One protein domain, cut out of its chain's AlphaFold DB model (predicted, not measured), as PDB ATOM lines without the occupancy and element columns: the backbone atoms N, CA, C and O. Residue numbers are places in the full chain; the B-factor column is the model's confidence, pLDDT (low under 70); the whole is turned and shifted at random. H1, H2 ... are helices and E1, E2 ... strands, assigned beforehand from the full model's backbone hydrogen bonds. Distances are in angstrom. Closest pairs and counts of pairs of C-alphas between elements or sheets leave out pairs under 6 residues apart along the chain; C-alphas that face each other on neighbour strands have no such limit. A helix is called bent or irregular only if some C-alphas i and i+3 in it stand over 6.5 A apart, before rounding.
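Overview. This is residues 46 to 216 of the 460 residues of an uncharacterized protein of Candidatus Melainabacteria bacterium (UniProt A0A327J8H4). One long helix, H7, runs through the middle of the domain and crosses slantwise over one face of a small sheet of three strands, with the other helices gathered round this pair. H1 and H2 form a helical hairpin near the last residues of H7, with H8 side by side with H1; H3 and H4 form a second hairpin away from the sheet, and a long loop, residues 135 to 153, joins E2 to E3. The printed part has 171 residues with eight named helices and three named strands, in the order E1 H1 H2 H3 H4 H5 E2 E3 H6 H7 H8, and its class is mostly helix. The sheet runs E1 E3 E2, antiparallel throughout. The whole is compact, with a radius of gyration of the C-alphas of 15.8 A and spans of 46 by 42 by 25 A.

Along the chain. Find C-alpha 46 at (52.400, -26.517, 40.506); here E1 begins, residues 46 to 51, 17.3 A long. H1, residues 52 to 62, follows directly and is 15.5 A long. H2, residues 66 to 81, is 23.5 A long and irregular, with C-alphas 74 and 77 7.1 A apart and a kink of 39 degrees near residue 75. H3, residues 91 to 106, is 19.7 A long and irregular too, with C-alphas 93 and 96 7.2 A apart and a kink of 32 degrees near residue 98. Next come H4, residues 111 to 120, the short H5, residues 124 to 128, and E2, residues 129 to 134, 16.3 A long. E3, residues 154 to 160, is 19.2 A long and leads into H6, residues 161 to 165. Look for C-alpha 174 at (57.476, -21.168, 35.709); from there H7 runs 31.4 A to C-alpha 195 at (27.517, -14.496, 28.972). H8, residues 206 to 213, is the last.

Arrangement. Start at the sheet, whose inner strand is E3. Between E1 and E3, N 48 and O 157 are 2.9 A apart, within hydrogen-bond range. In the hairpin of E2 and E3, N 156 and O 132 are 2.8 A apart, also within range. H2 and H7 lie on the same face, two layers with helices on one face of a sheet. H7 has a height over the sheet of 9.9 A; on the local plane it stands at 52 degrees to E2, and its closest C-alphas to E3 are those of Ala 178 and Phe 159, 5.8 A apart. H7 only just touches H3, with 3 pairs of C-alphas within 8 A, the closest Phe 184 and Leu 98 at 6.7 A. It likewise only just touches H4 and H8, with 3 pairs each, the closest C-alphas being Tyr 177 and Tyr 112 at 6.7 A, and His 183 and Ile 213 at 6.9 A. H1 and H8 touch at a shallow tilt of 11 degrees, opposite ways, closest at the C-alphas of Val 58 and Phe 209, 5.5 A. H5 and H6 touch, the closest C-alphas being Ile 128 and Phe 164, 5.9 A. Every O i to N i+4 pair is within hydrogen-bond range in H1, H4, H5, H6, H7 and H8; in H2 and in H3 it is 10 of 12.

Size, cuts and confidence. The two C-alphas farthest apart are those of Ile 67 and Lys 169, 47.2 A. The printed part has no cut. The link from E2 to E3, 19 residues, is long. Its residues 135 to 153 are the 19 with pLDDT under 70, while the mean of the printed part is 85.8.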
ATOM      1  N   LEU A  46      52.973 -27.343  39.443       93.88
ATOM      2  CA  LEU A  46      52.400 -26.517  40.506       93.88
ATOM      3  C   LEU A  46      50.885 -26.704  40.508       93.88
ATOM      4  O   LEU A  46      50.282 -26.799  39.441       93.88
ATOM      5  N   SER A  47      50.260 -26.730  41.681       91.56
ATOM      6  CA  SER A  47      48.804 -26.815  41.789       91.56
ATOM      7  C   SER A  47      48.252 -25.854  42.830       91.56
ATOM      8  O   SER A  47      48.779 -25.789  43.942       91.56
ATOM      9  N   THR A  48      47.150 -25.178  42.510       90.06
ATOM     10  CA  THR A  48      46.382 -24.354  43.456       90.06
ATOM     11  C   THR A  48      44.929 -24.763  43.552       90.06
ATOM     12  O   THR A  48      44.385 -25.434  42.680       90.06
ATOM     13  N   CYS A  49      44.281 -24.275  44.602       87.44
ATOM     14  CA  CYS A  49      42.879 -24.493  44.886       87.44
ATOM     15  C   CYS A  49      42.132 -23.158  45.058       87.44
ATOM     16  O   CYS A  49      42.516 -22.337  45.899       87.44
ATOM     17  N   LEU A  50      41.021 -23.004  44.330       86.75
ATOM     18  CA  LEU A  50      40.044 -21.923  44.449       86.75
ATOM     19  C   LEU A  50      38.747 -22.445  45.066       86.75
ATOM     20  O   LEU A  50      38.210 -23.471  44.652       86.75
ATOM     21  N   SER A  51      38.181 -21.702  46.011       83.88
ATOM     22  CA  SER A  51      36.850 -22.011  46.540       83.88
ATOM     23  C   SER A  51      35.760 -21.542  45.576       83.88
ATOM     24  O   SER A  51      35.778 -20.388  45.149       83.88
ATOM     25  N   ALA A  52      34.732 -22.363  45.338       84.62
ATOM     26  CA  ALA A  52      33.544 -21.937  44.587       84.62
ATOM     27  C   ALA A  52      32.846 -20.717  45.224       84.62
ATOM     28  O   ALA A  52      32.166 -19.957  44.543       84.62
ATOM     29  N   HIS A  53      33.027 -20.492  46.532       86.44
ATOM     30  CA  HIS A  53      32.560 -19.273  47.196       86.44
ATOM     31  C   HIS A  53      33.187 -18.005  46.600       86.44
ATOM     32  O   HIS A  53      32.492 -17.010  46.431       86.44
ATOM     33  N   ASN A  54      34.478 -18.045  46.260       88.88
ATOM     34  CA  ASN A  54      35.174 -16.897  45.683       88.88
ATOM     35  C   ASN A  54      34.619 -16.582  44.291       88.88
ATOM     36  O   ASN A  54      34.387 -15.421  43.988       88.88
ATOM     37  N   ILE A  55      34.306 -17.612  43.495       91.19
ATOM     38  CA  ILE A  55      33.656 -17.442  42.188       91.19
ATOM     39  C   ILE A  55      32.286 -16.773  42.361       91.19
ATOM     40  O   ILE A  55      32.018 -15.755  41.733       91.19
ATOM     41  N   ARG A  56      31.454 -17.256  43.298       91.50
ATOM     42  CA  ARG A  56      30.162 -16.613  43.614       91.50
ATOM     43  C   ARG A  56      30.313 -15.150  44.029       91.50
ATOM     44  O   ARG A  56      29.468 -14.329  43.689       91.50
ATOM     45  N   LYS A  57      31.383 -14.810  44.757       93.44
ATOM     46  CA  LYS A  57      31.668 -13.419  45.122       93.44
ATOM     47  C   LYS A  57      31.974 -12.566  43.898       93.44
ATOM     48  O   LYS A  57      31.365 -11.507  43.781       93.44
ATOM     49  N   VAL A  58      32.803 -13.046  42.969       94.12
ATOM     50  CA  VAL A  58      33.048 -12.359  41.688       94.12
ATOM     51  C   VAL A  58      31.739 -12.134  40.930       94.12
ATOM     52  O   VAL A  58      31.467 -11.005  40.524       94.12
ATOM     53  N   LEU A  59      30.893 -13.167  40.816       94.44
ATOM     54  CA  LEU A  59      29.586 -13.069  40.155       94.44
ATOM     55  C   LEU A  59      28.710 -11.986  40.798       94.44
ATOM     56  O   LEU A  59      28.278 -11.066  40.114       94.44
ATOM     57  N   SER A  60      28.533 -12.026  42.123       94.50
ATOM     58  CA  SER A  60      27.699 -11.058  42.861       94.50
ATOM     59  C   SER A  60      28.197  -9.611  42.805       94.50
ATOM     60  O   SER A  60      27.445  -8.686  43.094       94.50
ATOM     61  N   ARG A  61      29.482  -9.409  42.500       94.00
ATOM     62  CA  ARG A  61      30.100  -8.084  42.380       94.00
ATOM     63  C   ARG A  61      30.138  -7.568  40.946       94.00
ATOM     64  O   ARG A  61      30.366  -6.379  40.741       94.00
ATOM     65  N   THR A  62      29.930  -8.459  39.985       92.00
ATOM     66  CA  THR A  62      29.899  -8.149  38.558       92.00
ATOM     67  C   THR A  62      28.465  -7.934  38.084       92.00
ATOM     68  O   THR A  62      28.164  -6.924  37.458       92.00
ATOM     69  N   ILE A  63      27.576  -8.874  38.400       93.12
ATOM     70  CA  ILE A  63      26.222  -8.931  37.853       93.12
ATOM     71  C   ILE A  63      25.289  -8.135  38.766       93.12
ATOM     72  O   ILE A  63      25.100  -8.492  39.929       93.12
ATOM     73  N   ARG A  64      24.720  -7.046  38.237       89.88
ATOM     74  CA  ARG A  64      23.734  -6.215  38.953       89.88
ATOM     75  C   ARG A  64      22.308  -6.750  38.832       89.88
ATOM     76  O   ARG A  64      21.508  -6.534  39.735       89.88
ATOM     77  N   ASP A  65      22.001  -7.429  37.730       92.44
ATOM     78  CA  ASP A  65      20.701  -8.053  37.509       92.44
ATOM     79  C   ASP A  65      20.538  -9.287  38.412       92.44
ATOM     80  O   ASP A  65      21.291 -10.262  38.326       92.44
ATOM     81  N   ASN A  66      19.536  -9.246  39.292       93.50
ATOM     82  CA  ASN A  66      19.285 -10.315  40.254       93.50
ATOM     83  C   ASN A  66      18.817 -11.623  39.598       93.50
ATOM     84  O   ASN A  66      19.112 -12.693  40.129       93.50
ATOM     85  N   ILE A  67      18.104 -11.568  38.470       93.62
ATOM     86  CA  ILE A  67      17.637 -12.755  37.743       93.62
ATOM     87  C   ILE A  67      18.845 -13.468  37.136       93.62
ATOM     88  O   ILE A  67      19.052 -14.656  37.397       93.62
ATOM     89  N   ILE A  68      19.696 -12.732  36.413       94.12
ATOM     90  CA  ILE A  68      20.918 -13.286  35.809       94.12
ATOM     91  C   ILE A  68      21.840 -13.842  36.899       94.12
ATOM     92  O   ILE A  68      22.343 -14.961  36.783       94.12
ATOM     93  N   LEU A  69      22.029 -13.106  37.999       95.31
ATOM     94  CA  LEU A  69      22.859 -13.550  39.116       95.31
ATOM     95  C   LEU A  69      22.324 -14.838  39.761       95.31
ATOM     96  O   LEU A  69      23.110 -15.726  40.105       95.31
ATOM     97  N   ASN A  70      21.008 -14.955  39.944       95.38
ATOM     98  CA  ASN A  70      20.392 -16.157  40.506       95.38
ATOM     99  C   ASN A  70      20.567 -17.364  39.577       95.38
ATOM    100  O   ASN A  70      20.962 -18.430  40.054       95.38
ATOM    101  N   ASN A  71      20.381 -17.178  38.267       94.38
ATOM    102  CA  ASN A  71      20.604 -18.216  37.256       94.38
ATOM    103  C   ASN A  71      22.078 -18.652  37.196       94.38
ATOM    104  O   ASN A  71      22.388 -19.843  37.230       94.38
ATOM    105  N   CYS A  72      23.013 -17.699  37.227       93.94
ATOM    106  CA  CYS A  72      24.442 -18.001  37.304       93.94
ATOM    107  C   CYS A  72      24.795 -18.764  38.591       93.94
ATOM    108  O   CYS A  72      25.659 -19.638  38.586       93.94
ATOM    109  N   ASN A  73      24.170 -18.451  39.728       92.75
ATOM    110  CA  ASN A  73      24.461 -19.142  40.985       92.75
ATOM    111  C   ASN A  73      23.881 -20.560  41.042       92.75
ATOM    112  O   ASN A  73      24.509 -21.428  41.665       92.75
ATOM    113  N   SER A  74      22.717 -20.791  40.427       91.12
ATOM    114  CA  SER A  74      22.082 -22.110  40.370       91.12
ATOM    115  C   SER A  74      22.866 -23.065  39.465       91.12
ATOM    116  O   SER A  74      23.178 -24.172  39.904       91.12
ATOM    117  N   GLY A  75      23.301 -22.610  38.284       90.94
ATOM    118  CA  GLY A  75      24.074 -23.415  37.327       90.94
ATOM    119  C   GLY A  75      25.548 -23.648  37.689       90.94
ATOM    120  O   GLY A  75      26.183 -24.560  37.158       90.94
ATOM    121  N   LEU A  76      26.108 -22.881  38.637       90.50
ATOM    122  CA  LEU A  76      27.562 -22.843  38.873       90.50
ATOM    123  C   LEU A  76      28.144 -24.215  39.217       90.50
ATOM    124  O   LEU A  76      29.276 -24.540  38.870       90.50
ATOM    125  N   ASN A  77      27.393 -25.005  39.970       85.62
ATOM    126  CA  ASN A  77      27.849 -26.303  40.434       85.62
ATOM    127  C   ASN A  77      27.979 -27.325  39.300       85.62
ATOM    128  O   ASN A  77      28.898 -28.142  39.348       85.62
ATOM    129  N   ASP A  78      27.080 -27.257  38.322       87.25
ATOM    130  CA  ASP A  78      27.054 -28.160  37.175       87.25
ATOM    131  C   ASP A  78      28.134 -27.754  36.175       87.25
ATOM    132  O   ASP A  78      28.915 -28.598  35.739       87.25
ATOM    133  N   TRP A  79      28.285 -26.446  35.941       91.12
ATOM    134  CA  TRP A  79      29.397 -25.893  35.166       91.12
ATOM    135  C   TRP A  79      30.765 -26.245  35.766       91.12
ATOM    136  O   TRP A  79      31.669 -26.703  35.070       91.12
ATOM    137  N   LEU A  80      30.927 -26.125  37.089       88.12
ATOM    138  CA  LEU A  80      32.146 -26.588  37.754       88.12
ATOM    139  C   LEU A  80      32.327 -28.109  37.625       88.12
ATOM    140  O   LEU A  80      33.458 -28.580  37.526       88.12
ATOM    141  N   GLY A  81      31.241 -28.883  37.607       83.19
ATOM    142  CA  GLY A  81      31.269 -30.331  37.399       83.19
ATOM    143  C   GLY A  81      31.820 -30.748  36.031       83.19
ATOM    144  O   GLY A  81      32.465 -31.792  35.941       83.19
ATOM    145  N   SER A  82      31.631 -29.921  35.000       86.88
ATOM    146  CA  SER A  82      32.114 -30.154  33.631       86.88
ATOM    147  C   SER A  82      33.441 -29.452  33.301       86.88
ATOM    148  O   SER A  82      33.956 -29.590  32.190       86.88
ATOM    149  N   ILE A  83      34.053 -28.749  34.263       88.38
ATOM    150  CA  ILE A  83      35.225 -27.884  34.034       88.38
ATOM    151  C   ILE A  83      36.481 -28.627  33.548       88.38
ATOM    152  O   ILE A  83      37.375 -28.030  32.956       88.38
ATOM    153  N   ASN A  84      36.582 -29.940  33.778       84.94
ATOM    154  CA  ASN A  84      37.678 -30.762  33.246       84.94
ATOM    155  C   ASN A  84      37.672 -30.816  31.703       84.94
ATOM    156  O   ASN A  84      38.710 -31.020  31.067       84.94
ATOM    157  N   GLY A  85      36.495 -30.623  31.110       81.75
ATOM    158  CA  GLY A  85      36.241 -30.581  29.682       81.75
ATOM    159  C   GLY A  85      36.386 -29.199  29.052       81.75
ATOM    160  O   GLY A  85      36.047 -29.085  27.879       81.75
ATOM    161  N   TYR A  86      36.848 -28.178  29.794       89.62
ATOM    162  CA  TYR A  86      36.828 -26.790  29.320       89.62
ATOM    163  C   TYR A  86      37.497 -26.629  27.956       89.62
ATOM    164  O   TYR A  86      38.501 -27.282  27.677       89.62
ATOM    165  N   LYS A  87      36.965 -25.727  27.138       85.75
ATOM    166  CA  LYS A  87      37.573 -25.266  25.893       85.75
ATOM    167  C   LYS A  87      37.501 -23.751  25.884       85.75
ATOM    168  O   LYS A  87      36.536 -23.206  26.398       85.75
ATOM    169  N   ILE A  88      38.524 -23.115  25.333       87.94
ATOM    170  CA  ILE A  88      38.504 -21.681  25.066       87.94
ATOM    171  C   ILE A  88      38.153 -21.534  23.594       87.94
ATOM    172  O   ILE A  88      38.909 -21.988  22.732       87.94
ATOM    173  N   THR A  89      36.989 -20.961  23.319       76.62
ATOM    174  CA  THR A  89      36.545 -20.648  21.957       76.62
ATOM    175  C   THR A  89      36.821 -19.172  21.682       76.62
ATOM    176  O   THR A  89      36.681 -18.355  22.580       76.62
ATOM    177  N   ASN A  90      37.261 -18.827  20.470       83.94
ATOM    178  CA  ASN A  90      37.519 -17.440  20.048       83.94
ATOM    179  C   ASN A  90      38.542 -16.677  20.915       83.94
ATOM    180  O   ASN A  90      38.307 -15.551  21.340       83.94
ATOM    181  N   ILE A  91      39.720 -17.267  21.151       91.56
ATOM    182  CA  ILE A  91      40.798 -16.636  21.938       91.56
ATOM    183  C   ILE A  91      41.170 -15.216  21.466       91.56
ATOM    184  O   ILE A  91      41.553 -14.383  22.285       91.56
ATOM    185  N   GLU A  92      41.026 -14.937  20.172       88.12
ATOM    186  CA  GLU A  92      41.296 -13.635  19.548       88.12
ATOM    187  C   GLU A  92      40.415 -12.517  20.133       88.12
ATOM    188  O   GLU A  92      40.910 -11.425  20.403       88.12
ATOM    189  N   GLU A  93      39.144 -12.800  20.443       90.06
ATOM    190  CA  GLU A  93      38.223 -11.828  21.058       90.06
ATOM    191  C   GLU A  93      38.651 -11.444  22.483       90.06
ATOM    192  O   GLU A  93      38.348 -10.353  22.973       90.06
ATOM    193  N   TYR A  94      39.397 -12.325  23.154       92.75
ATOM    194  CA  TYR A  94      39.859 -12.113  24.521       92.75
ATOM    195  C   TYR A  94      41.235 -11.454  24.606       92.75
ATOM    196  O   TYR A  94      41.650 -11.082  25.704       92.75
ATOM    197  N   GLU A  95      41.952 -11.262  23.497       94.94
ATOM    198  CA  GLU A  95      43.309 -10.708  23.523       94.94
ATOM    199  C   GLU A  95      43.357  -9.335  24.208       94.94
ATOM    200  O   GLU A  95      44.165  -9.117  25.117       94.94
ATOM    201  N   GLN A  96      42.455  -8.426  23.831       94.38
ATOM    202  CA  GLN A  96      42.406  -7.087  24.415       94.38
ATOM    203  C   GLN A  96      42.091  -7.136  25.918       94.38
ATOM    204  O   GLN A  96      42.741  -6.445  26.704       94.38
ATOM    205  N   LEU A  97      41.164  -8.008  26.330       94.75
ATOM    206  CA  LEU A  97      40.810  -8.227  27.734       94.75
ATOM    207  C   LEU A  97      42.010  -8.741  28.546       94.75
ATOM    208  O   LEU A  97      42.266  -8.277  29.658       94.75
ATOM    209  N   LEU A  98      42.773  -9.687  27.992       96.56
ATOM    210  CA  LEU A  98      43.974 -10.231  28.628       96.56
ATOM    211  C   LEU A  98      45.078  -9.172  28.750       96.56
ATOM    212  O   LEU A  98      45.746  -9.100  29.788       96.56
ATOM    213  N   ARG A  99      45.261  -8.334  27.720       96.44
ATOM    214  CA  ARG A  99      46.218  -7.213  27.730       96.44
ATOM    215  C   ARG A  99      45.843  -6.165  28.773       96.44
ATOM    216  O   ARG A  99      46.709  -5.775  29.561       96.44
ATOM    217  N   GLU A 100      44.571  -5.777  28.841       95.94
ATOM    218  CA  GLU A 100      44.054  -4.865  29.865       95.94
ATOM    219  C   GLU A 100      44.283  -5.440  31.268       95.94
ATOM    220  O   GLU A 100      44.927  -4.799  32.105       95.94
ATOM    221  N   TYR A 101      43.870  -6.689  31.495       96.62
ATOM    222  CA  TYR A 101      44.042  -7.365  32.777       96.62
ATOM    223  C   TYR A 101      45.514  -7.437  33.208       96.62
ATOM    224  O   TYR A 101      45.859  -7.109  34.348       96.62
ATOM    225  N   ASN A 102      46.412  -7.821  32.296       95.81
ATOM    226  CA  ASN A 102      47.841  -7.849  32.580       95.81
ATOM    227  C   ASN A 102      48.363  -6.456  32.949       95.81
ATOM    228  O   ASN A 102      49.049  -6.329  33.961       95.81
ATOM    229  N   SER A 103      48.016  -5.422  32.177       95.94
ATOM    230  CA  SER A 103      48.478  -4.049  32.421       95.94
ATOM    231  C   SER A 103      48.050  -3.515  33.791       95.94
ATOM    232  O   SER A 103      48.829  -2.837  34.463       95.94
ATOM    233  N   GLN A 104      46.844  -3.873  34.240       95.94
ATOM    234  CA  GLN A 104      46.272  -3.372  35.482       95.94
ATOM    235  C   GLN A 104      46.816  -4.092  36.726       95.94
ATOM    236  O   GLN A 104      46.995  -3.449  37.762       95.94
ATOM    237  N   PHE A 105      47.073  -5.406  36.655       94.44
ATOM    238  CA  PHE A 105      47.308  -6.213  37.865       94.44
ATOM    239  C   PHE A 105      48.669  -6.901  37.965       94.44
ATOM    240  O   PHE A 105      49.183  -7.045  39.077       94.44
ATOM    241  N   PHE A 106      49.242  -7.360  36.853       90.44
ATOM    242  CA  PHE A 106      50.501  -8.114  36.870       90.44
ATOM    243  C   PHE A 106      51.678  -7.295  36.366       90.44
ATOM    244  O   PHE A 106      52.765  -7.361  36.939       90.44
ATOM    245  N   ASN A 107      51.454  -6.523  35.304       93.25
ATOM    246  CA  ASN A 107      52.478  -5.822  34.549       93.25
ATOM    247  C   ASN A 107      53.620  -6.772  34.121       93.25
ATOM    248  O   ASN A 107      54.801  -6.442  34.239       93.25
ATOM    249  N   TYR A 108      53.262  -7.986  33.680       92.75
ATOM    250  CA  TYR A 108      54.213  -8.957  33.136       92.75
ATOM    251  C   TYR A 108      54.560  -8.632  31.676       92.75
ATOM    252  O   TYR A 108      53.780  -7.946  31.004       92.75
ATOM    253  N   PRO A 109      55.703  -9.126  31.158       93.62
ATOM    254  CA  PRO A 109      56.048  -9.005  29.744       93.62
ATOM    255  C   PRO A 109      54.935  -9.521  28.823       93.62
ATOM    256  O   PRO A 109      54.274 -10.513  29.131       93.62
ATOM    257  N   THR A 110      54.766  -8.891  27.659       92.19
ATOM    258  CA  THR A 110      53.729  -9.264  26.674       92.19
ATOM    259  C   THR A 110      53.831 -10.718  26.221       92.19
ATOM    260  O   THR A 110      52.800 -11.350  26.015       92.19
ATOM    261  N   ALA A 111      55.043 -11.285  26.215       93.19
ATOM    262  CA  ALA A 111      55.301 -12.686  25.890       93.19
ATOM    263  C   ALA A 111      54.437 -13.681  26.692       93.19
ATOM    264  O   ALA A 111      54.119 -14.755  26.193       93.19
ATOM    265  N   TYR A 112      54.019 -13.341  27.918       94.81
ATOM    266  CA  TYR A 112      53.130 -14.187  28.721       94.81
ATOM    267  C   TYR A 112      51.747 -14.328  28.084       94.81
ATOM    268  O   TYR A 112      51.164 -15.410  28.102       94.81
ATOM    269  N   ILE A 113      51.235 -13.235  27.521       96.12
ATOM    270  CA  ILE A 113      49.947 -13.189  26.829       96.12
ATOM    271  C   ILE A 113      50.090 -13.874  25.474       96.12
ATOM    272  O   ILE A 113      49.299 -14.754  25.155       96.12
ATOM    273  N   ASP A 114      51.137 -13.537  24.721       94.56
ATOM    274  CA  ASP A 114      51.359 -14.076  23.378       94.56
ATOM    275  C   ASP A 114      51.528 -15.611  23.422       94.56
ATOM    276  O   ASP A 114      50.916 -16.344  22.641       94.56
ATOM    277  N   ASN A 115      52.275 -16.126  24.409       95.62
ATOM    278  CA  ASN A 115      52.389 -17.565  24.660       95.62
ATOM    279  C   ASN A 115      51.044 -18.182  25.062       95.62
ATOM    280  O   ASN A 115      50.696 -19.255  24.570       95.62
ATOM    281  N   PHE A 116      50.278 -17.526  25.939       96.50
ATOM    282  CA  PHE A 116      48.958 -18.016  26.335       96.50
ATOM    283  C   PHE A 116      48.013 -18.143  25.134       96.50
ATOM    284  O   PHE A 116      47.409 -19.202  24.962       96.50
ATOM    285  N   ILE A 117      47.935 -17.110  24.288       95.44
ATOM    286  CA  ILE A 117      47.097 -17.093  23.082       95.44
ATOM    287  C   ILE A 117      47.487 -18.250  22.163       95.44
ATOM    288  O   ILE A 117      46.645 -19.086  21.846       95.44
ATOM    289  N   LYS A 118      48.782 -18.386  21.847       93.94
ATOM    290  CA  LYS A 118      49.312 -19.492  21.031       93.94
ATOM    291  C   LYS A 118      48.879 -20.871  21.550       93.94
ATOM    292  O   LYS A 118      48.532 -21.762  20.768       93.94
ATOM    293  N   PHE A 119      48.919 -21.076  22.865       95.00
ATOM    294  CA  PHE A 119      48.542 -22.353  23.474       95.00
ATOM    295  C   PHE A 119      47.035 -22.575  23.538       95.00
ATOM    296  O   PHE A 119      46.586 -23.717  23.435       95.00
ATOM    297  N   ALA A 120      46.254 -21.511  23.706       93.25
ATOM    298  CA  ALA A 120      44.801 -21.584  23.692       93.25
ATOM    299  C   ALA A 120      44.261 -21.874  22.283       93.25
ATOM    300  O   ALA A 120      43.356 -22.694  22.158       93.25
ATOM    301  N   SER A 121      44.881 -21.333  21.228       88.81
ATOM    302  CA  SER A 121      44.515 -21.618  19.829       88.81
ATOM    303  C   SER A 121      44.718 -23.082  19.407       88.81
ATOM    304  O   SER A 121      44.145 -23.513  18.412       88.81
ATOM    305  N   SER A 122      45.543 -23.856  20.122       83.81
ATOM    306  CA  SER A 122      45.965 -25.215  19.729       83.81
ATOM    307  C   SER A 122      45.482 -26.331  20.671       83.81
ATOM    308  O   SER A 122      46.006 -27.441  20.628       83.81
ATOM    309  N   ASP A 123      44.523 -26.048  21.565       82.75
ATOM    310  CA  ASP A 123      44.057 -26.913  22.677       82.75
ATOM    311  C   ASP A 123      45.166 -27.379  23.655       82.75
ATOM    312  O   ASP A 123      44.905 -28.019  24.681       82.75
ATOM    313  N   LEU A 124      46.425 -27.002  23.402       91.81
ATOM    314  CA  LEU A 124      47.586 -27.315  24.230       91.81
ATOM    315  C   LEU A 124      47.453 -26.707  25.631       91.81
ATOM    316  O   LEU A 124      47.943 -27.283  26.609       91.81
ATOM    317  N   ILE A 125      46.725 -25.592  25.760       94.31
ATOM    318  CA  ILE A 125      46.466 -24.951  27.049       94.31
ATOM    319  C   ILE A 125      45.840 -25.907  28.067       94.31
ATOM    320  O   ILE A 125      46.180 -25.826  29.240       94.31
ATOM    321  N   ARG A 126      45.016 -26.878  27.655       92.06
ATOM    322  CA  ARG A 126      44.410 -27.862  28.574       92.06
ATOM    323  C   ARG A 126      45.406 -28.892  29.085       92.06
ATOM    324  O   ARG A 126      45.240 -29.452  30.171       92.06
ATOM    325  N   GLN A 127      46.451 -29.157  28.307       92.50
ATOM    326  CA  GLN A 127      47.536 -30.046  28.706       92.50
ATOM    327  C   GLN A 127      48.492 -29.349  29.682       92.50
ATOM    328  O   GLN A 127      49.012 -30.002  30.597       92.50
ATOM    329  N   ILE A 128      48.674 -28.034  29.503       95.31
ATOM    330  CA  ILE A 128      49.476 -27.154  30.362       95.31
ATOM    331  C   ILE A 128      48.718 -26.814  31.653       95.31
ATOM    332  O   ILE A 128      49.245 -27.025  32.738       95.31
ATOM    333  N   VAL A 129      47.481 -26.330  31.564       95.62
ATOM    334  CA  VAL A 129      46.603 -25.972  32.685       95.62
ATOM    335  C   VAL A 129      45.445 -26.956  32.763       95.62
ATOM    336  O   VAL A 129      44.434 -26.836  32.069       95.62
ATOM    337  N   LYS A 130      45.576 -27.918  33.671       93.88
ATOM    338  CA  LYS A 130      44.533 -28.899  33.960       93.88
ATOM    339  C   LYS A 130      43.611 -28.373  35.048       93.88
ATOM    340  O   LYS A 130      44.074 -28.017  36.135       93.88
ATOM    341  N   LEU A 131      42.313 -28.377  34.763       91.44
ATOM    342  CA  LEU A 131      41.269 -28.044  35.723       91.44
ATOM    343  C   LEU A 131      40.594 -29.312  36.228       91.44
ATOM    344  O   LEU A 131      40.355 -30.261  35.482       91.44
ATOM    345  N   SER A 132      40.275 -29.323  37.514       87.56
ATOM    346  CA  SER A 132      39.481 -30.386  38.120       87.56
ATOM    347  C   SER A 132      38.639 -29.827  39.247       87.56
ATOM    348  O   SER A 132      39.060 -28.925  39.968       87.56
ATOM    349  N   TYR A 133      37.443 -30.374  39.409       83.19
ATOM    350  CA  TYR A 133      36.517 -29.949  40.440       83.19
ATOM    351  C   TYR A 133      36.284 -31.056  41.454       83.19
ATOM    352  O   TYR A 133      36.097 -32.223  41.109       83.19
ATOM    353  N   ILE A 134      36.301 -30.671  42.725       73.94
ATOM    354  CA  ILE A 134      36.150 -31.587  43.845       73.94
ATOM    355  C   ILE A 134      34.901 -31.178  44.613       73.94
ATOM    356  O   ILE A 134      34.898 -30.234  45.413       73.94
ATOM    357  N   ALA A 135      33.821 -31.912  44.338       59.50
ATOM    358  CA  ALA A 135      32.603 -31.883  45.126       59.50
ATOM    359  C   ALA A 135      32.897 -32.457  46.526       59.50
ATOM    360  O   ALA A 135      33.629 -33.430  46.676       59.50
ATOM    361  N   SER A 136      32.368 -31.819  47.566       57.75
ATOM    362  CA  SER A 136      32.672 -32.062  48.985       57.75
ATOM    363  C   SER A 136      32.880 -33.530  49.427       57.75
ATOM    364  O   SER A 136      32.084 -34.414  49.122       57.75
ATOM    365  N   GLY A 137      33.873 -33.734  50.301       46.12
ATOM    366  CA  GLY A 137      33.839 -34.595  51.497       46.12
ATOM    367  C   GLY A 137      33.792 -36.128  51.396       46.12
ATOM    368  O   GLY A 137      34.261 -36.766  52.337       46.12
ATOM    369  N   ARG A 138      33.243 -36.756  50.347       39.22
ATOM    370  CA  ARG A 138      33.054 -38.232  50.332       39.22
ATOM    371  C   ARG A 138      33.457 -38.961  49.046       39.22
ATOM    372  O   ARG A 138      33.342 -40.180  48.991       39.22
ATOM    373  N   GLY A 139      33.990 -38.272  48.040       34.91
ATOM    374  CA  GLY A 139      34.331 -38.888  46.755       34.91
ATOM    375  C   GLY A 139      35.821 -38.846  46.422       34.91
ATOM    376  O   GLY A 139      36.318 -37.802  46.025       34.91
ATOM    377  N   ARG A 140      36.467 -40.018  46.475       35.53
ATOM    378  CA  ARG A 140      37.772 -40.403  45.886       35.53
ATOM    379  C   ARG A 140      39.070 -40.059  46.643       35.53
ATOM    380  O   ARG A 140      39.472 -38.916  46.829       35.53
ATOM    381  N   LYS A 141      39.774 -41.149  46.977       38.44
ATOM    382  CA  LYS A 141      41.201 -41.248  47.306       38.44
ATOM    383  C   LYS A 141      42.023 -40.912  46.051       38.44
ATOM    384  O   LYS A 141      42.005 -41.699  45.113       38.44
ATOM    385  N   SER A 142      42.700 -39.765  46.016       35.16
ATOM    386  CA  SER A 142      43.962 -39.565  45.258       35.16
ATOM    387  C   SER A 142      44.529 -38.142  45.321       35.16
ATOM    388  O   SER A 142      45.605 -37.919  44.776       35.16
ATOM    389  N   VAL A 143      43.903 -37.182  46.016       39.03
ATOM    390  CA  VAL A 143      44.532 -35.866  46.218       39.03
ATOM    391  C   VAL A 143      44.460 -35.451  47.691       39.03
ATOM    392  O   VAL A 143      43.358 -35.278  48.217       39.03
ATOM    393  N   PRO A 144      45.603 -35.283  48.379       40.22
ATOM    394  CA  PRO A 144      45.646 -34.817  49.762       40.22
ATOM    395  C   PRO A 144      45.279 -33.327  49.865       40.22
ATOM    396  O   PRO A 144      46.138 -32.445  49.910       40.22
ATOM    397  N   ILE A 145      43.983 -33.010  49.886       44.28
ATOM    398  CA  ILE A 145      43.494 -31.642  50.111       44.28
ATOM    399  C   ILE A 145      43.222 -31.459  51.595       44.28
ATOM    400  O   ILE A 145      42.115 -31.686  52.081       44.28
ATOM    401  N   ASN A 146      44.232 -31.004  52.326       44.03
ATOM    402  CA  ASN A 146      44.003 -30.439  53.646       44.03
ATOM    403  C   ASN A 146      43.939 -28.915  53.574       44.03
ATOM    404  O   ASN A 146      44.915 -28.267  53.199       44.03
ATOM    405  N   ASN A 147      42.803 -28.391  54.048       41.31
ATOM    406  CA  ASN A 147      42.451 -26.989  54.321       41.31
ATOM    407  C   ASN A 147      41.791 -26.154  53.209       41.31
ATOM    408  O   ASN A 147      41.654 -24.942  53.374       41.31
ATOM    409  N   ALA A 148      41.233 -26.769  52.170       42.03
ATOM    410  CA  ALA A 148      40.039 -26.180  51.574       42.03
ATOM    411  C   ALA A 148      38.856 -26.600  52.459       42.03
ATOM    412  O   ALA A 148      38.726 -27.779  52.781       42.03
ATOM    413  N   ASN A 149      38.083 -25.646  52.984       39.22
ATOM    414  CA  ASN A 149      36.995 -25.919  53.932       39.22
ATOM    415  C   ASN A 149      36.160 -27.116  53.428       39.22
ATOM    416  O   ASN A 149      35.686 -27.073  52.302       39.22
ATOM    417  N   ILE A 150      36.012 -28.187  54.220       39.41
ATOM    418  CA  ILE A 150      35.416 -29.480  53.800       39.41
ATOM    419  C   ILE A 150      33.963 -29.316  53.305       39.41
ATOM    420  O   ILE A 150      33.451 -30.145  52.555       39.41
ATOM    421  N   LYS A 151      33.316 -28.208  53.686       41.78
ATOM    422  CA  LYS A 151      31.982 -27.797  53.223       41.78
ATOM    423  C   LYS A 151      31.983 -27.066  51.871       41.78
ATOM    424  O   LYS A 151      30.932 -26.934  51.253       41.78
ATOM    425  N   ASN A 152      33.136 -26.593  51.407       49.34
ATOM    426  CA  ASN A 152      33.277 -25.817  50.185       49.34
ATOM    427  C   ASN A 152      33.770 -26.715  49.056       49.34
ATOM    428  O   ASN A 152      34.811 -27.359  49.143       49.34
ATOM    429  N   ARG A 153      32.986 -26.732  47.985       64.50
ATOM    430  CA  ARG A 153      33.349 -27.268  46.680       64.50
ATOM    431  C   ARG A 153      34.538 -26.474  46.126       64.50
ATOM    432  O   ARG A 153      34.507 -25.240  46.189       64.50
ATOM    433  N   ASN A 154      35.563 -27.151  45.609       77.06
ATOM    434  CA  ASN A 154      36.804 -26.488  45.198       77.06
ATOM    435  C   ASN A 154      37.203 -26.810  43.765       77.06
ATOM    436  O   ASN A 154      37.067 -27.945  43.312       77.06
ATOM    437  N   LEU A 155      37.741 -25.799  43.095       86.50
ATOM    438  CA  LEU A 155      38.351 -25.890  41.782       86.50
ATOM    439  C   LEU A 155      39.867 -25.976  41.954       86.50
ATOM    440  O   LEU A 155      40.471 -25.129  42.611       86.50
ATOM    441  N   VAL A 156      40.475 -27.007  41.389       88.44
ATOM    442  CA  VAL A 156      41.917 -27.235  41.417       88.44
ATOM    443  C   VAL A 156      42.491 -26.944  40.042       88.44
ATOM    444  O   VAL A 156      42.045 -27.508  39.043       88.44
ATOM    445  N   PHE A 157      43.519 -26.106  40.029       92.44
ATOM    446  CA  PHE A 157      44.339 -25.786  38.870       92.44
ATOM    447  C   PHE A 157      45.647 -26.528  39.007       92.44
ATOM    448  O   PHE A 157      46.248 -26.515  40.078       92.44
ATOM    449  N   THR A 158      46.101 -27.163  37.938       94.31
ATOM    450  CA  THR A 158      47.422 -27.782  37.889       94.31
ATOM    451  C   THR A 158      48.147 -27.301  36.651       94.31
ATOM    452  O   THR A 158      47.690 -27.536  35.537       94.31
ATOM    453  N   PHE A 159      49.271 -26.627  36.862       95.75
ATOM    454  CA  PHE A 159      50.199 -26.221  35.822       95.75
ATOM    455  C   PHE A 159      51.229 -27.331  35.613       95.75
ATOM    456  O   PHE A 159      51.969 -27.687  36.534       95.75
ATOM    457  N   ASN A 160      51.257 -27.894  34.413       94.56
ATOM    458  CA  ASN A 160      52.173 -28.939  33.990       94.56
ATOM    459  C   ASN A 160      53.368 -28.311  33.276       94.56
ATOM    460  O   ASN A 160      53.374 -28.130  32.056       94.56
ATOM    461  N   SER A 161      54.390 -28.002  34.063       91.94
ATOM    462  CA  SER A 161      55.604 -27.356  33.585       91.94
ATOM    463  C   SER A 161      56.322 -28.197  32.539       91.94
ATOM    464  O   SER A 161      56.873 -27.629  31.612       91.94
ATOM    465  N   LYS A 162      56.256 -29.535  32.624       89.44
ATOM    466  CA  LYS A 162      56.908 -30.422  31.649       89.44
ATOM    467  C   LYS A 162      56.418 -30.168  30.216       89.44
ATOM    468  O   LYS A 162      57.235 -30.007  29.325       89.44
ATOM    469  N   VAL A 163      55.102 -30.097  30.013       91.38
ATOM    470  CA  VAL A 163      54.514 -29.841  28.681       91.38
ATOM    471  C   VAL A 163      54.766 -28.398  28.242       91.38
ATOM    472  O   VAL A 163      55.001 -28.121  27.069       91.38
ATOM    473  N   PHE A 164      54.754 -27.461  29.192       93.81
ATOM    474  CA  PHE A 164      55.050 -26.062  28.908       93.81
ATOM    475  C   PHE A 164      56.491 -25.860  28.407       93.81
ATOM    476  O   PHE A 164      56.688 -25.200  27.387       93.81
ATOM    477  N   VAL A 165      57.490 -26.457  29.069       90.38
ATOM    478  CA  VAL A 165      58.911 -26.241  28.729       90.38
ATOM    479  C   VAL A 165      59.332 -26.871  27.401       90.38
ATOM    480  O   VAL A 165      60.318 -26.444  26.808       90.38
ATOM    481  N   GLU A 166      58.555 -27.828  26.885       89.81
ATOM    482  CA  GLU A 166      58.710 -28.343  25.515       89.81
ATOM    483  C   GLU A 166      58.494 -27.239  24.461       89.81
ATOM    484  O   GLU A 166      59.031 -27.324  23.358       89.81
ATOM    485  N   HIS A 167      57.764 -26.174  24.812       90.75
ATOM    486  CA  HIS A 167      57.388 -25.088  23.904       90.75
ATOM    487  C   HIS A 167      58.001 -23.731  24.281       90.75
ATOM    488  O   HIS A 167      58.246 -22.910  23.397       90.75
ATOM    489  N   VAL A 168      58.247 -23.483  25.572       88.25
ATOM    490  CA  VAL A 168      58.871 -22.255  26.091       88.25
ATOM    491  C   VAL A 168      60.065 -22.637  26.958       88.25
ATOM    492  O   VAL A 168      59.907 -23.112  28.079       88.25
ATOM    493  N   LYS A 169      61.279 -22.406  26.447       80.25
ATOM    494  CA  LYS A 169      62.547 -22.778  27.100       80.25
ATOM    495  C   LYS A 169      62.955 -21.815  28.227       80.25
ATOM    496  O   LYS A 169      64.107 -21.397  28.292       80.25
ATOM    497  N   ASP A 170      62.018 -21.448  29.098       78.19
ATOM    498  CA  ASP A 170      62.287 -20.642  30.293       78.19
ATOM    499  C   ASP A 170      61.757 -21.344  31.550       78.19
ATOM    500  O   ASP A 170      60.600 -21.201  31.953       78.19
ATOM    501  N   GLU A 171      62.626 -22.144  32.171       78.50
ATOM    502  CA  GLU A 171      62.295 -22.906  33.379       78.50
ATOM    503  C   GLU A 171      62.280 -22.037  34.652       78.50
ATOM    504  O   GLU A 171      61.681 -22.425  35.660       78.50
ATOM    505  N   LYS A 172      62.911 -20.855  34.625       78.25
ATOM    506  CA  LYS A 172      63.042 -19.981  35.804       78.25
ATOM    507  C   LYS A 172      61.762 -19.195  36.065       78.25
ATOM    508  O   LYS A 172      61.439 -18.908  37.218       78.25
ATOM    509  N   GLU A 173      61.006 -18.892  35.016       86.81
ATOM    510  CA  GLU A 173      59.780 -18.100  35.116       86.81
ATOM    511  C   GLU A 173      58.504 -18.933  35.355       86.81
ATOM    512  O   GLU A 173      57.402 -18.384  35.424       86.81
ATOM    513  N   ILE A 174      58.622 -20.252  35.557       91.25
ATOM    514  CA  ILE A 174      57.476 -21.168  35.709       91.25
ATOM    515  C   ILE A 174      56.429 -20.702  36.740       91.25
ATOM    516  O   ILE A 174      55.241 -20.746  36.413       91.25
ATOM    517  N   PRO A 175      56.785 -20.231  37.955       90.88
ATOM    518  CA  PRO A 175      55.779 -19.743  38.898       90.88
ATOM    519  C   PRO A 175      54.987 -18.532  38.387       90.88
ATOM    520  O   PRO A 175      53.795 -18.413  38.674       90.88
ATOM    521  N   PHE A 176      55.618 -17.648  37.609       91.75
ATOM    522  CA  PHE A 176      54.959 -16.476  37.032       91.75
ATOM    523  C   PHE A 176      54.017 -16.881  35.898       91.75
ATOM    524  O   PHE A 176      52.873 -16.422  35.874       91.75
ATOM    525  N   TYR A 177      54.452 -17.796  35.022       94.25
ATOM    526  CA  TYR A 177      53.603 -18.368  33.973       94.25
ATOM    527  C   TYR A 177      52.397 -19.096  34.559       94.25
ATOM    528  O   TYR A 177      51.270 -18.857  34.128       94.25
ATOM    529  N   ALA A 178      52.605 -19.915  35.594       94.50
ATOM    530  CA  ALA A 178      51.517 -20.583  36.299       94.50
ATOM    531  C   ALA A 178      50.508 -19.574  36.865       94.50
ATOM    532  O   ALA A 178      49.301 -19.752  36.700       94.50
ATOM    533  N   ASN A 179      50.989 -18.479  37.465       93.81
ATOM    534  CA  ASN A 179      50.117 -17.455  38.032       93.81
ATOM    535  C   ASN A 179      49.300 -16.747  36.948       93.81
ATOM    536  O   ASN A 179      48.086 -16.613  37.098       93.81
ATOM    537  N   ALA A 180      49.949 -16.328  35.860       95.19
ATOM    538  CA  ALA A 180      49.291 -15.653  34.747       95.19
ATOM    539  C   ALA A 180      48.246 -16.561  34.088       95.19
ATOM    540  O   ALA A 180      47.077 -16.192  33.993       95.19
ATOM    541  N   PHE A 181      48.633 -17.783  33.716       96.06
ATOM    542  CA  PHE A 181      47.773 -18.687  32.957       96.06
ATOM    543  C   PHE A 181      46.546 -19.119  33.754       96.06
ATOM    544  O   PHE A 181      45.464 -19.217  33.189       96.06
ATOM    545  N   TRP A 182      46.657 -19.335  35.067       94.88
ATOM    546  CA  TRP A 182      45.476 -19.643  35.876       94.88
ATOM    547  C   TRP A 182      44.474 -18.494  35.925       94.88
ATOM    548  O   TRP A 182      43.270 -18.741  35.875       94.88
ATOM    549  N   HIS A 183      44.951 -17.249  35.996       95.94
ATOM    550  CA  HIS A 183      44.062 -16.094  35.934       95.94
ATOM    551  C   HIS A 183      43.454 -15.939  34.545       95.94
ATOM    552  O   HIS A 183      42.252 -15.739  34.458       95.94
ATOM    553  N   PHE A 184      44.238 -16.091  33.475       96.94
ATOM    554  CA  PHE A 184      43.746 -15.977  32.101       96.94
ATOM    555  C   PHE A 184      42.702 -17.045  31.766       96.94
ATOM    556  O   PHE A 184      41.613 -16.700  31.316       96.94
ATOM    557  N   VAL A 185      42.979 -18.319  32.080       96.06
ATOM    558  CA  VAL A 185      42.002 -19.408  31.914       96.06
ATOM    559  C   VAL A 185      40.719 -19.086  32.674       96.06
ATOM    560  O   VAL A 185      39.638 -19.169  32.104       96.06
ATOM    561  N   MET A 186      40.803 -18.669  33.941       95.19
ATOM    562  CA  MET A 186      39.586 -18.360  34.697       95.19
ATOM    563  C   MET A 186      38.857 -17.114  34.249       95.19
ATOM    564  O   MET A 186      37.640 -17.066  34.398       95.19
ATOM    565  N   LEU A 187      39.576 -16.113  33.752       96.12
ATOM    566  CA  LEU A 187      38.975 -14.878  33.281       96.12
ATOM    567  C   LEU A 187      38.093 -15.177  32.075       96.12
ATOM    568  O   LEU A 187      36.926 -14.799  32.075       96.12
ATOM    569  N   ILE A 188      38.627 -15.929  31.113       95.38
ATOM    570  CA  ILE A 188      37.901 -16.340  29.911       95.38
ATOM    571  C   ILE A 188      36.724 -17.236  30.287       95.38
ATOM    572  O   ILE A 188      35.580 -16.876  30.027       95.38
ATOM    573  N   LEU A 189      36.981 -18.337  30.997       94.62
ATOM    574  CA  LEU A 189      35.941 -19.316  31.317       94.62
ATOM    575  C   LEU A 189      34.791 -18.716  32.130       94.62
ATOM    576  O   LEU A 189      33.632 -19.068  31.924       94.62
ATOM    577  N   LEU A 190      35.088 -17.809  33.066       94.50
ATOM    578  CA  LEU A 190      34.044 -17.148  33.841       94.50
ATOM    579  C   LEU A 190      33.287 -16.103  33.009       94.50
ATOM    580  O   LEU A 190      32.092 -15.924  33.232       94.50
ATOM    581  N   THR A 191      33.950 -15.439  32.061       93.81
ATOM    582  CA  THR A 191      33.304 -14.494  31.135       93.81
ATOM    583  C   THR A 191      32.342 -15.232  30.204       93.81
ATOM    584  O   THR A 191      31.173 -14.861  30.125       93.81
ATOM    585  N   GLU A 192      32.791 -16.322  29.576       93.12
ATOM    586  CA  GLU A 192      31.954 -17.204  28.749       93.12
ATOM    587  C   GLU A 192      30.754 -17.739  29.544       93.12
ATOM    588  O   GLU A 192      29.614 -17.678  29.086       93.12
ATOM    589  N   TYR A 193      30.994 -18.202  30.776       93.56
ATOM    590  CA  TYR A 193      29.939 -18.716  31.644       93.56
ATOM    591  C   TYR A 193      28.852 -17.676  31.922       93.56
ATOM    592  O   TYR A 193      27.672 -17.973  31.752       93.56
ATOM    593  N   VAL A 194      29.228 -16.457  32.326       93.12
ATOM    594  CA  VAL A 194      28.259 -15.390  32.618       93.12
ATOM    595  C   VAL A 194      27.469 -15.017  31.366       93.12
ATOM    596  O   VAL A 194      26.245 -14.911  31.432       93.12
ATOM    597  N   ASN A 195      28.150 -14.886  30.229       91.88
ATOM    598  CA  ASN A 195      27.517 -14.496  28.972       91.88
ATOM    599  C   ASN A 195      26.601 -15.578  28.388       91.88
ATOM    600  O   ASN A 195      25.729 -15.253  27.598       91.88
ATOM    601  N   SER A 196      26.691 -16.838  28.826       92.19
ATOM    602  CA  SER A 196      25.713 -17.867  28.435       92.19
ATOM    603  C   SER A 196      24.300 -17.663  29.012       92.19
ATOM    604  O   SER A 196      23.357 -18.307  28.558       92.19
ATOM    605  N   TYR A 197      24.132 -16.772  30.001       90.75
ATOM    606  CA  TYR A 197      22.845 -16.484  30.653       90.75
ATOM    607  C   TYR A 197      22.188 -15.182  30.178       90.75
ATOM    608  O   TYR A 197      21.187 -14.757  30.758       90.75
ATOM    609  N   THR A 198      22.754 -14.519  29.170       88.38
ATOM    610  CA  THR A 198      22.311 -13.200  28.707       88.38
ATOM    611  C   THR A 198      22.616 -13.011  27.224       88.38
ATOM    612  O   THR A 198      23.597 -13.540  26.716       88.38
ATOM    613  N   ASN A 199      21.790 -12.230  26.528       82.56
ATOM    614  CA  ASN A 199      22.066 -11.819  25.147       82.56
ATOM    615  C   ASN A 199      22.941 -10.555  25.081       82.56
ATOM    616  O   ASN A 199      23.484 -10.231  24.029       82.56
ATOM    617  N   GLU A 200      23.077  -9.838  26.199       84.31
ATOM    618  CA  GLU A 200      23.967  -8.687  26.337       84.31
ATOM    619  C   GLU A 200      25.309  -9.118  26.925       84.31
ATOM    620  O   GLU A 200      25.352  -9.859  27.909       84.31
ATOM    621  N   THR A 201      26.409  -8.614  26.365       85.06
ATOM    622  CA  THR A 201      27.757  -8.907  26.857       85.06
ATOM    623  C   THR A 201      27.990  -8.272  28.227       85.06
ATOM    624  O   THR A 201      28.113  -7.054  28.360       85.06
ATOM    625  N   ILE A 202      28.126  -9.102  29.259       85.75
ATOM    626  CA  ILE A 202      28.536  -8.674  30.594       85.75
ATOM    627  C   ILE A 202      30.058  -8.768  30.690       85.75
ATOM    628  O   ILE A 202      30.656  -9.838  30.572       85.75
ATOM    629  N   THR A 203      30.695  -7.631  30.969       87.00
ATOM    630  CA  THR A 203      32.130  -7.588  31.272       87.00
ATOM    631  C   THR A 203      32.355  -7.844  32.760       87.00
ATOM    632  O   THR A 203      31.727  -7.209  33.611       87.00
ATOM    633  N   LEU A 204      33.260  -8.769  33.090       91.00
ATOM    634  CA  LEU A 204      33.623  -9.043  34.480       91.00
ATOM    635  C   LEU A 204      34.243  -7.813  35.149       91.00
ATOM    636  O   LEU A 204      35.072  -7.118  34.563       91.00
ATOM    637  N   ASN A 205      33.920  -7.578  36.424       93.44
ATOM    638  CA  ASN A 205      34.631  -6.570  37.205       93.44
ATOM    639  C   ASN A 205      36.061  -7.063  37.480       93.44
ATOM    640  O   ASN A 205      36.275  -7.886  38.374       93.44
ATOM    641  N   LEU A 206      37.038  -6.557  36.721       95.31
ATOM    642  CA  LEU A 206      38.415  -7.060  36.744       95.31
ATOM    643  C   LEU A 206      39.098  -6.915  38.109       95.31
ATOM    644  O   LEU A 206      39.854  -7.800  38.513       95.31
ATOM    645  N   SER A 207      38.798  -5.845  38.851       94.62
ATOM    646  CA  SER A 207      39.336  -5.630  40.201       94.62
ATOM    647  C   SER A 207      38.812  -6.680  41.178       94.62
ATOM    648  O   SER A 207      39.582  -7.311  41.905       94.62
ATOM    649  N   GLU A 208      37.502  -6.923  41.172       93.62
ATOM    650  CA  GLU A 208      36.881  -7.935  42.033       93.62
ATOM    651  C   GLU A 208      37.316  -9.347  41.628       93.62
ATOM    652  O   GLU A 208      37.683 -10.149  42.490       93.62
ATOM    653  N   PHE A 209      37.373  -9.630  40.324       95.94
ATOM    654  CA  PHE A 209      37.946 -10.862  39.791       95.94
ATOM    655  C   PHE A 209      39.369 -11.071  40.319       95.94
ATOM    656  O   PHE A 209      39.640 -12.073  40.980       95.94
ATOM    657  N   HIS A 210      40.272 -10.107  40.123       94.94
ATOM    658  CA  HIS A 210      41.652 -10.221  40.585       94.94
ATOM    659  C   HIS A 210      41.738 -10.474  42.094       94.94
ATOM    660  O   HIS A 210      42.466 -11.373  42.521       94.94
ATOM    661  N   ASN A 211      40.969  -9.734  42.897       91.38
ATOM    662  CA  ASN A 211      40.985  -9.855  44.352       91.38
ATOM    663  C   ASN A 211      40.563 -11.248  44.831       91.38
ATOM    664  O   ASN A 211      41.186 -11.795  45.739       91.38
ATOM    665  N   PHE A 212      39.531 -11.843  44.229       91.19
ATOM    666  CA  PHE A 212      39.027 -13.151  44.652       91.19
ATOM    667  C   PHE A 212      39.787 -14.332  44.042       91.19
ATOM    668  O   PHE A 212      39.931 -15.362  44.711       91.19
ATOM    669  N   ILE A 213      40.298 -14.197  42.816       89.81
ATOM    670  CA  ILE A 213      41.097 -15.237  42.151       89.81
ATOM    671  C   ILE A 213      42.525 -15.279  42.707       89.81
ATOM    672  O   ILE A 213      43.067 -16.365  42.916       89.81
ATOM    673  N   SER A 214      43.097 -14.136  43.107       89.50
ATOM    674  CA  SER A 214      44.398 -14.084  43.801       89.50
ATOM    675  C   SER A 214      44.412 -14.845  45.134       89.50
ATOM    676  O   SER A 214      45.482 -15.140  45.665       89.50
ATOM    677  N   LEU A 215      43.244 -15.205  45.680       85.75
ATOM    678  CA  LEU A 215      43.126 -16.032  46.885       85.75
ATOM    679  C   LEU A 215      43.339 -17.534  46.625       85.75
ATOM    680  O   LEU A 215      43.085 -18.346  47.518       85.75
ATOM    681  N   ASN A 216      43.809 -17.907  45.435       87.31
ATOM    682  CA  ASN A 216      44.252 -19.255  45.100       87.31
ATOM    683  C   ASN A 216      45.411 -19.711  45.991       87.31
ATOM    684  O   ASN A 216      46.506 -19.146  45.969       87.31
TER     685      ASN A 216